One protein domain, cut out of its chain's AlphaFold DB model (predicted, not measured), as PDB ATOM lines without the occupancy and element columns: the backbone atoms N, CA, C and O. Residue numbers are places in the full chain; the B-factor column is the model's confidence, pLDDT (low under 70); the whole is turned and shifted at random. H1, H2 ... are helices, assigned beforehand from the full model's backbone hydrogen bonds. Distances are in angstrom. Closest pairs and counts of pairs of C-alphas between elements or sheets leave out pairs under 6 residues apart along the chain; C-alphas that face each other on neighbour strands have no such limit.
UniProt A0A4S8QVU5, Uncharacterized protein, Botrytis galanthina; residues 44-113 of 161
ATOM      1  N   ASP A  44     174.827 203.633 175.023       81.44
ATOM      2  CA  ASP A  44     175.598 204.112 173.874       81.44
ATOM      3  C   ASP A  44     174.780 204.080 172.572       81.44
ATOM      4  O   ASP A  44     174.955 204.925 171.695       81.44
ATOM      5  N   PHE A  45     173.814 203.164 172.468       82.38
ATOM      6  CA  PHE A  45     172.879 203.052 171.346       82.38
ATOM      7  C   PHE A  45     171.584 203.862 171.520       82.38
ATOM      8  O   PHE A  45     170.669 203.733 170.700       82.38
ATOM      9  N   SER A  46     171.487 204.706 172.553       87.94
ATOM     10  CA  SER A  46     170.345 205.601 172.754       87.94
ATOM     11  C   SER A  46     170.145 206.535 171.558       87.94
ATOM     12  O   SER A  46     171.063 206.844 170.793       87.94
ATOM     13  N   GLU A  47     168.923 207.039 171.392       89.38
ATOM     14  CA  GLU A  47     168.606 207.956 170.293       89.38
ATOM     15  C   GLU A  47     169.439 209.238 170.339       89.38
ATOM     16  O   GLU A  47     169.862 209.727 169.291       89.38
ATOM     17  N   LEU A  48     169.711 209.751 171.542       91.56
ATOM     18  CA  LEU A  48     170.575 210.908 171.733       91.56
ATOM     19  C   LEU A  48     171.967 210.633 171.150       91.56
ATOM     20  O   LEU A  48     172.421 211.370 170.273       91.56
ATOM     21  N   ASN A  49     172.600 209.536 171.571       91.62
ATOM     22  CA  ASN A  49     173.939 209.159 171.121       91.62
ATOM     23  C   ASN A  49     173.972 208.843 169.623       91.62
ATOM     24  O   ASN A  49     174.863 209.305 168.912       91.62
ATOM     25  N   ARG A  50     172.950 208.158 169.098       92.12
ATOM     26  CA  ARG A  50     172.799 207.887 167.663       92.12
ATOM     27  C   ARG A  50     172.713 209.171 166.837       92.12
ATOM     28  O   ARG A  50     173.316 209.265 165.768       92.12
ATOM     29  N   HIS A  51     171.963 210.164 167.312       93.25
ATOM     30  CA  HIS A  51     171.845 211.450 166.636       93.25
ATOM     31  C   HIS A  51     173.143 212.260 166.705       93.25
ATOM     32  O   HIS A  51     173.552 212.800 165.675       93.25
ATOM     33  N   ILE A  52     173.828 212.273 167.852       93.25
ATOM     34  CA  ILE A  52     175.158 212.888 167.999       93.25
ATOM     35  C   ILE A  52     176.167 212.224 167.052       93.25
ATOM     36  O   ILE A  52     176.875 212.925 166.332       93.25
ATOM     37  N   ALA A  53     176.193 210.892 166.979       92.56
ATOM     38  CA  ALA A  53     177.094 210.142 166.101       92.56
ATOM     39  C   ALA A  53     176.841 210.412 164.607       92.56
ATOM     40  O   ALA A  53     177.765 210.362 163.801       92.56
ATOM     41  N   SER A  54     175.602 210.739 164.226       92.69
ATOM     42  CA  SER A  54     175.248 211.100 162.845       92.69
ATOM     43  C   SER A  54     175.560 212.554 162.464       92.69
ATOM     44  O   SER A  54     175.284 212.970 161.336       92.69
ATOM     45  N   ARG A  55     176.099 213.354 163.391       94.19
ATOM     46  CA  ARG A  55     176.409 214.767 163.167       94.19
ATOM     47  C   ARG A  55     177.564 214.930 162.185       94.19
ATOM     48  O   ARG A  55     178.664 214.434 162.417       94.19
ATOM     49  N   ALA A  56     177.344 215.720 161.135       91.00
ATOM     50  CA  ALA A  56     178.424 216.130 160.245       91.00
ATOM     51  C   ALA A  56     179.430 217.023 161.007       91.00
ATOM     52  O   ALA A  56     178.996 217.920 161.744       91.00
ATOM     53  N   PRO A  57     180.752 216.818 160.856       88.44
ATOM     54  CA  PRO A  57     181.761 217.630 161.535       88.44
ATOM     55  C   PRO A  57     181.535 219.135 161.339       88.44
ATOM     56  O   PRO A  57     181.211 219.580 160.242       88.44
ATOM     57  N   GLY A  58     181.675 219.913 162.415       84.94
ATOM     58  CA  GLY A  58     181.482 221.370 162.389       84.94
ATOM     59  C   GLY A  58     180.025 221.847 162.296       84.94
ATOM     60  O   GLY A  58     179.792 223.045 162.194       84.94
ATOM     61  N   THR A  59     179.033 220.949 162.342       88.31
ATOM     62  CA  THR A  59     177.605 221.316 162.268       88.31
ATOM     63  C   THR A  59     176.876 221.155 163.609       88.31
ATOM     64  O   THR A  59     177.425 220.648 164.586       88.31
ATOM     65  N   GLY A  60     175.615 221.594 163.669       84.56
ATOM     66  CA  GLY A  60     174.700 221.360 164.793       84.56
ATOM     67  C   GLY A  60     174.707 222.436 165.879       84.56
ATOM     68  O   GLY A  60     173.639 222.742 166.393       84.56
ATOM     69  N   ILE A  61     175.861 223.041 166.181       90.00
ATOM     70  CA  ILE A  61     175.982 224.098 167.210       90.00
ATOM     71  C   ILE A  61     175.719 225.505 166.659       90.00
ATOM     72  O   ILE A  61     175.345 226.388 167.420       90.00
ATOM     73  N   TRP A  62     175.784 225.701 165.337       91.56
ATOM     74  CA  TRP A  62     175.441 226.979 164.690       91.56
ATOM     75  C   TRP A  62     174.050 227.504 165.090       91.56
ATOM     76  O   TRP A  62     173.800 228.702 165.045       91.56
ATOM     77  N   VAL A  63     173.132 226.619 165.506       91.94
ATOM     78  CA  VAL A  63     171.803 227.012 165.992       91.94
ATOM     79  C   VAL A  63     171.891 227.940 167.209       91.94
ATOM     80  O   VAL A  63     171.042 228.816 167.348       91.94
ATOM     81  N   CYS A  64     172.934 227.816 168.039       92.50
ATOM     82  CA  CYS A  64     173.157 228.667 169.208       92.50
ATOM     83  C   CYS A  64     173.486 230.123 168.834       92.50
ATOM     84  O   CYS A  64     173.299 231.037 169.633       92.50
ATOM     85  N   GLU A  65     173.941 230.354 167.602       92.88
ATOM     86  CA  GLU A  65     174.245 231.685 167.068       92.88
ATOM     87  C   GLU A  65     172.995 232.376 166.501       92.88
ATOM     88  O   GLU A  65     173.039 233.546 166.121       92.88
ATOM     89  N   THR A  66     171.861 231.670 166.430       93.19
ATOM     90  CA  THR A  66     170.628 232.226 165.869       93.19
ATOM     91  C   THR A  66     169.922 233.151 166.865       93.19
ATOM     92  O   THR A  66     169.861 232.832 168.057       93.19
ATOM     93  N   PRO A  67     169.296 234.253 166.402       93.31
ATOM     94  CA  PRO A  67     168.512 235.127 167.273       93.31
ATOM     95  C   PRO A  67     167.383 234.392 168.004       93.31
ATOM     96  O   PRO A  67     167.083 234.708 169.147       93.31
ATOM     97  N   GLN A  68     166.773 233.386 167.368       92.88
ATOM     98  CA  GLN A  68     165.686 232.597 167.949       92.88
ATOM     99  C   GLN A  68     166.164 231.762 169.136       92.88
ATOM    100  O   GLN A  68     165.470 231.696 170.148       92.88
ATOM    101  N   TYR A  69     167.340 231.135 169.019       93.75
ATOM    102  CA  TYR A  69     167.944 230.428 170.142       93.75
ATOM    103  C   TYR A  69     168.321 231.399 171.254       93.75
ATOM    104  O   TYR A  69     167.958 231.166 172.396       93.75
ATOM    105  N   GLN A  70     169.014 232.491 170.927       93.25
ATOM    106  CA  GLN A  70     169.465 233.464 171.924       93.25
ATOM    107  C   GLN A  70     168.293 234.089 172.675       93.25
ATOM    108  O   GLN A  70     168.367 234.258 173.885       93.25
ATOM    109  N   GLN A  71     167.203 234.392 171.970       92.38
ATOM    110  CA  GLN A  71     165.973 234.848 172.593       92.38
ATOM    111  C   GLN A  71     165.411 233.768 173.517       92.38
ATOM    112  O   GLN A  71     165.202 234.047 174.683       92.38
ATOM    113  N   TRP A  72     165.219 232.540 173.030       93.69
ATOM    114  CA  TRP A  72     164.679 231.449 173.847       93.69
ATOM    115  C   TRP A  72     165.535 231.128 175.084       93.69
ATOM    116  O   TRP A  72     164.993 230.837 176.141       93.69
ATOM    117  N   HIS A  73     166.858 231.179 174.951       92.56
ATOM    118  CA  HIS A  73     167.806 230.792 175.991       92.56
ATOM    119  C   HIS A  73     168.039 231.886 177.040       92.56
ATOM    120  O   HIS A  73     168.206 231.586 178.215       92.56
ATOM    121  N   ASN A  74     168.089 233.155 176.621       90.19
ATOM    122  CA  ASN A  74     168.494 234.260 177.496       90.19
ATOM    123  C   ASN A  74     167.311 234.999 178.134       90.19
ATOM    124  O   ASN A  74     167.526 235.956 178.875       90.19
ATOM    125  N   THR A  75     166.073 234.619 177.817       86.38
ATOM    126  CA  THR A  75     164.882 235.188 178.455       86.38
ATOM    127  C   THR A  75     164.359 234.255 179.532       86.38
ATOM    128  O   THR A  75     164.202 233.067 179.277       86.38
ATOM    129  N   ASP A  76     163.953 234.813 180.670       80.19
ATOM    130  CA  ASP A  76     163.268 234.070 181.741       80.19
ATOM    131  C   ASP A  76     161.836 233.632 181.364       80.19
ATOM    132  O   ASP A  76     161.123 233.040 182.175       80.19
ATOM    133  N   ASP A  77     161.388 233.925 180.139       78.44
ATOM    134  CA  ASP A  77     160.113 233.437 179.627       78.44
ATOM    135  C   ASP A  77     160.205 231.925 179.364       78.44
ATOM    136  O   ASP A  77     161.111 231.452 178.674       78.44
ATOM    137  N   HIS A  78     159.262 231.149 179.906       68.31
ATOM    138  CA  HIS A  78     159.200 229.686 179.793       68.31
ATOM    139  C   HIS A  78     158.753 229.239 178.385       68.31
ATOM    140  O   HIS A  78     157.740 228.560 178.200       68.31
ATOM    141  N   GLY A  79     159.508 229.657 177.370       83.94
ATOM    142  CA  GLY A  79     159.193 229.502 175.959       83.94
ATOM    143  C   GLY A  79     159.632 228.168 175.351       83.94
ATOM    144  O   GLY A  79     160.358 227.364 175.934       83.94
ATOM    145  N   SER A  80     159.203 227.941 174.108       90.94
ATOM    146  CA  SER A  80     159.558 226.760 173.312       90.94
ATOM    147  C   SER A  80     160.336 227.144 172.056       90.94
ATOM    148  O   SER A  80     159.873 227.966 171.264       90.94
ATOM    149  N   LEU A  81     161.470 226.481 171.813       91.62
ATOM    150  CA  LEU A  81     162.216 226.598 170.559       91.62
ATOM    151  C   LEU A  81     161.756 225.539 169.548       91.62
ATOM    152  O   LEU A  81     162.003 224.343 169.715       91.62
ATOM    153  N   TRP A  82     161.120 225.970 168.455       91.75
ATOM    154  CA  TRP A  82     160.666 225.060 167.400       91.75
ATOM    155  C   TRP A  82     161.653 224.998 166.227       91.75
ATOM    156  O   TRP A  82     161.706 225.895 165.388       91.75
ATOM    157  N   VAL A  83     162.340 223.862 166.077       90.69
ATOM    158  CA  VAL A  83     163.172 223.558 164.897       90.69
ATOM    159  C   VAL A  83     162.324 222.974 163.754       90.69
ATOM    160  O   VAL A  83     161.848 221.838 163.824       90.69
ATOM    161  N   LYS A  84     162.116 223.748 162.680       90.62
ATOM    162  CA  LYS A  84     161.358 223.343 161.477       90.62
ATOM    163  C   LYS A  84     162.294 223.076 160.300       90.62
ATOM    164  O   LYS A  84     163.346 223.685 160.180       90.62
ATOM    165  N   GLY A  85     161.904 222.161 159.415       88.94
ATOM    166  CA  GLY A  85     162.693 221.819 158.231       88.94
ATOM    167  C   GLY A  85     162.193 220.559 157.533       88.94
ATOM    168  O   GLY A  85     161.450 219.765 158.122       88.94
ATOM    169  N   ALA A  86     162.629 220.354 156.291       90.81
ATOM    170  CA  ALA A  86     162.240 219.208 155.473       90.81
ATOM    171  C   ALA A  86     162.589 217.855 156.138       90.81
ATOM    172  O   ALA A  86     163.479 217.786 157.002       90.81
ATOM    173  N   PRO A  87     161.894 216.756 155.797       89.06
ATOM    174  CA  PRO A  87     162.330 215.410 156.166       89.06
ATOM    175  C   PRO A  87     163.800 215.191 155.781       89.06
ATOM    176  O   PRO A  87     164.234 215.630 154.724       89.06
ATOM    177  N   GLY A  88     164.587 214.580 156.667       86.50
ATOM    178  CA  GLY A  88     166.024 214.377 156.433       86.50
ATOM    179  C   GLY A  88     166.928 215.595 156.677       86.50
ATOM    180  O   GLY A  88     168.135 215.417 156.742       86.50
ATOM    181  N   ALA A  89     166.395 216.797 156.932       89.31
ATOM    182  CA  ALA A  89     167.196 218.015 157.155       89.31
ATOM    183  C   ALA A  89     168.001 218.055 158.480       89.31
ATOM    184  O   ALA A  89     168.431 219.118 158.908       89.31
ATOM    185  N   GLY A  90     168.152 216.932 159.189       90.50
ATOM    186  CA  GLY A  90     168.973 216.870 160.403       90.50
ATOM    187  C   GLY A  90     168.357 217.478 161.670       90.50
ATOM    188  O   GLY A  90     169.065 217.654 162.650       90.50
ATOM    189  N   LYS A  91     167.047 217.754 161.715       93.62
ATOM    190  CA  LYS A  91     166.378 218.345 162.901       93.62
ATOM    191  C   LYS A  91     166.697 217.614 164.212       93.62
ATOM    192  O   LYS A  91     167.102 218.246 165.176       93.62
ATOM    193  N   SER A  92     166.568 216.284 164.231       93.12
ATOM    194  CA  SER A  92     166.873 215.476 165.421       93.12
ATOM    195  C   SER A  92     168.355 215.518 165.795       93.12
ATOM    196  O   SER A  92     168.683 215.460 166.973       93.12
ATOM    197  N   VAL A  93     169.244 215.665 164.805       94.69
ATOM    198  CA  VAL A  93     170.683 215.864 165.034       94.69
ATOM    199  C   VAL A  93     170.924 217.212 165.703       94.69
ATOM    200  O   VAL A  93     171.631 217.263 166.700       94.69
ATOM    201  N   ILE A  94     170.282 218.281 165.223       94.56
ATOM    202  CA  ILE A  94     170.360 219.613 165.840       94.56
ATOM    203  C   ILE A  94     169.838 219.569 167.283       94.56
ATOM    204  O   ILE A  94     170.523 220.037 168.185       94.56
ATOM    205  N   SER A  95     168.683 218.943 167.533       94.94
ATOM    206  CA  SER A  95     168.152 218.777 168.895       94.94
ATOM    207  C   SER A  95     169.107 218.003 169.807       94.94
ATOM    208  O   SER A  95     169.304 218.387 170.953       94.94
ATOM    209  N   ALA A  96     169.741 216.943 169.304       94.94
ATOM    210  CA  ALA A  96     170.727 216.180 170.063       94.94
ATOM    211  C   ALA A  96     171.992 217.000 170.373       94.94
ATOM    212  O   ALA A  96     172.511 216.929 171.485       94.94
ATOM    213  N   CYS A  97     172.449 217.828 169.426       95.12
ATOM    214  CA  CYS A  97     173.557 218.761 169.644       95.12
ATOM    215  C   CYS A  97     173.217 219.802 170.712       95.12
ATOM    216  O   CYS A  97     174.046 220.072 171.571       95.12
ATOM    217  N   LEU A  98     171.996 220.347 170.681       95.06
ATOM    218  CA  LEU A  98     171.505 221.281 171.692       95.06
ATOM    219  C   LEU A  98     171.465 220.644 173.080       95.06
ATOM    220  O   LEU A  98     171.976 221.228 174.026       95.06
ATOM    221  N   VAL A  99     170.930 219.425 173.202       94.94
ATOM    222  CA  VAL A  99     170.932 218.687 174.477       94.94
ATOM    223  C   VAL A  99     172.359 218.487 174.987       94.94
ATOM    224  O   VAL A  99     172.617 218.711 176.165       94.94
ATOM    225  N   GLN A 100     173.292 218.081 174.120       94.56
ATOM    226  CA  GLN A 100     174.695 217.900 174.500       94.56
ATOM    227  C   GLN A 100     175.347 219.219 174.941       94.56
ATOM    228  O   GLN A 100     176.090 219.226 175.917       94.56
ATOM    229  N   HIS A 101     175.066 220.314 174.234       94.38
ATOM    230  CA  HIS A 101     175.573 221.643 174.555       94.38
ATOM    231  C   HIS A 101     175.059 222.120 175.914       94.38
ATOM    232  O   HIS A 101     175.868 222.392 176.792       94.38
ATOM    233  N   LEU A 102     173.741 222.104 176.122       94.44
ATOM    234  CA  LEU A 102     173.117 222.542 177.371       94.44
ATOM    235  C   LEU A 102     173.572 221.688 178.562       94.44
ATOM    236  O   LEU A 102     173.854 222.222 179.624       94.44
ATOM    237  N   LYS A 103     173.731 220.365 178.392       93.19
ATOM    238  CA  LYS A 103     174.295 219.494 179.444       93.19
ATOM    239  C   LYS A 103     175.721 219.875 179.854       93.19
ATOM    240  O   LYS A 103     176.145 219.494 180.940       93.19
ATOM    241  N   ALA A 104     176.472 220.531 178.971       93.69
ATOM    242  CA  ALA A 104     177.854 220.927 179.210       93.69
ATOM    243  C   ALA A 104     177.992 222.376 179.703       93.69
ATOM    244  O   ALA A 104     178.992 222.687 180.345       93.69
ATOM    245  N   THR A 105     177.038 223.256 179.383       93.88
ATOM    246  CA  THR A 105     177.095 224.686 179.732       93.88
ATOM    247  C   THR A 105     176.233 225.051 180.931       93.88
ATOM    248  O   THR A 105     176.597 225.961 181.673       93.88
ATOM    249  N   GLU A 106     175.125 224.343 181.141       92.38
ATOM    250  CA  GLU A 106     174.151 224.678 182.173       92.38
ATOM    251  C   GLU A 106     174.416 223.931 183.479       92.38
ATOM    252  O   GLU A 106     174.745 222.745 183.500       92.38
ATOM    253  N   ASN A 107     174.179 224.619 184.597       90.81
ATOM    254  CA  ASN A 107     174.195 224.004 185.928       90.81
ATOM    255  C   ASN A 107     172.876 223.280 186.259       90.81
ATOM    256  O   ASN A 107     172.791 222.558 187.253       90.81
ATOM    257  N   SER A 108     171.844 223.485 185.438       90.56
ATOM    258  CA  SER A 108     170.519 222.893 185.613       90.56
ATOM    259  C   SER A 108     170.418 221.523 184.933       90.56
ATOM    260  O   SER A 108     171.015 221.314 183.875       90.56
ATOM    261  N   PRO A 109     169.624 220.579 185.473       92.25
ATOM    262  CA  PRO A 109     169.396 219.294 184.822       92.25
ATOM    263  C   PRO A 109     168.748 219.462 183.444       92.25
ATOM    264  O   PRO A 109     167.670 220.040 183.316       92.25
ATOM    265  N   VAL A 110     169.375 218.896 182.412       93.44
ATOM    266  CA  VAL A 110     168.841 218.894 181.043       93.44
ATOM    267  C   VAL A 110     168.280 217.520 180.716       93.44
ATOM    268  O   VAL A 110     169.010 216.526 180.642       93.44
ATOM    269  N   LEU A 111     166.973 217.481 180.479       93.38
ATOM    270  CA  LEU A 111     166.233 216.262 180.177       93.38
ATOM    271  C   LEU A 111     166.016 216.134 178.675       93.38
ATOM    272  O   LEU A 111     165.809 217.121 177.970       93.38
ATOM    273  N   SER A 112     166.030 214.905 178.177       93.06
ATOM    274  CA  SER A 112     165.806 214.645 176.757       93.06
ATOM    275  C   SER A 112     165.004 213.377 176.537       93.06
ATOM    276  O   SER A 112     165.205 212.387 177.235       93.06
ATOM    277  N   PHE A 113     164.137 213.403 175.529       91.81
ATOM    278  CA  PHE A 113     163.401 212.235 175.062       91.81
ATOM    279  C   PHE A 113     163.177 212.336 173.554       91.81
ATOM    280  O   PHE A 113     162.815 213.395 173.040       91.81
TER     281      PHE A 113
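What this domain is: This is residues 44 to 113 of the 161 residues of an uncharacterized protein of Botrytis galanthina (UniProt A0A4S8QVU5). The longest helix, H4, stands in the middle, with H1 set crosswise against its first half on one side and the short H2 on the other, H3 lying beyond H2. A long loop leads from H3 back to H4, residues 84 to 89 sticking out, and the tail after H4 folds back. The 70 printed residues hold four named helices, H1 to H4 in chain order, and no named strand: all helix, with 34 residues in them, under half. The whole is compact, radius of gyration of the C-alphas 12.3 A, spanning 33 by 27 by 21 A.

Where its parts are: H4, residues 91 to 105, is 20.9 A long from C-alpha 91 at (166.378, 218.345, 162.901) to C-alpha 105 at (177.095, 224.686, 179.732). H1 is residues 47 to 53, 9.7 A; H2, 62 to 65, 5.4 A; H3, 67 to 74, 10.3 A.

How they stand to each other: H4, with residues 92 to 97 alone, touches H1, about perpendicular at 89 degrees; their closest C-alphas, His 51 and Val 93, are 4.8 A apart. H2 is close but not clearly touching H4, closest C-alphas Val 63 and Ile 94 at 7.5 A. H1 and H3 are apart. Every O i to N i+4 pair is within hydrogen-bond range in H1, H3 and H4; H2 is too short for one.

The domain as a whole: The printed part has no cut. The link from H3 to H4 is long; residue 78 is under pLDDT 70.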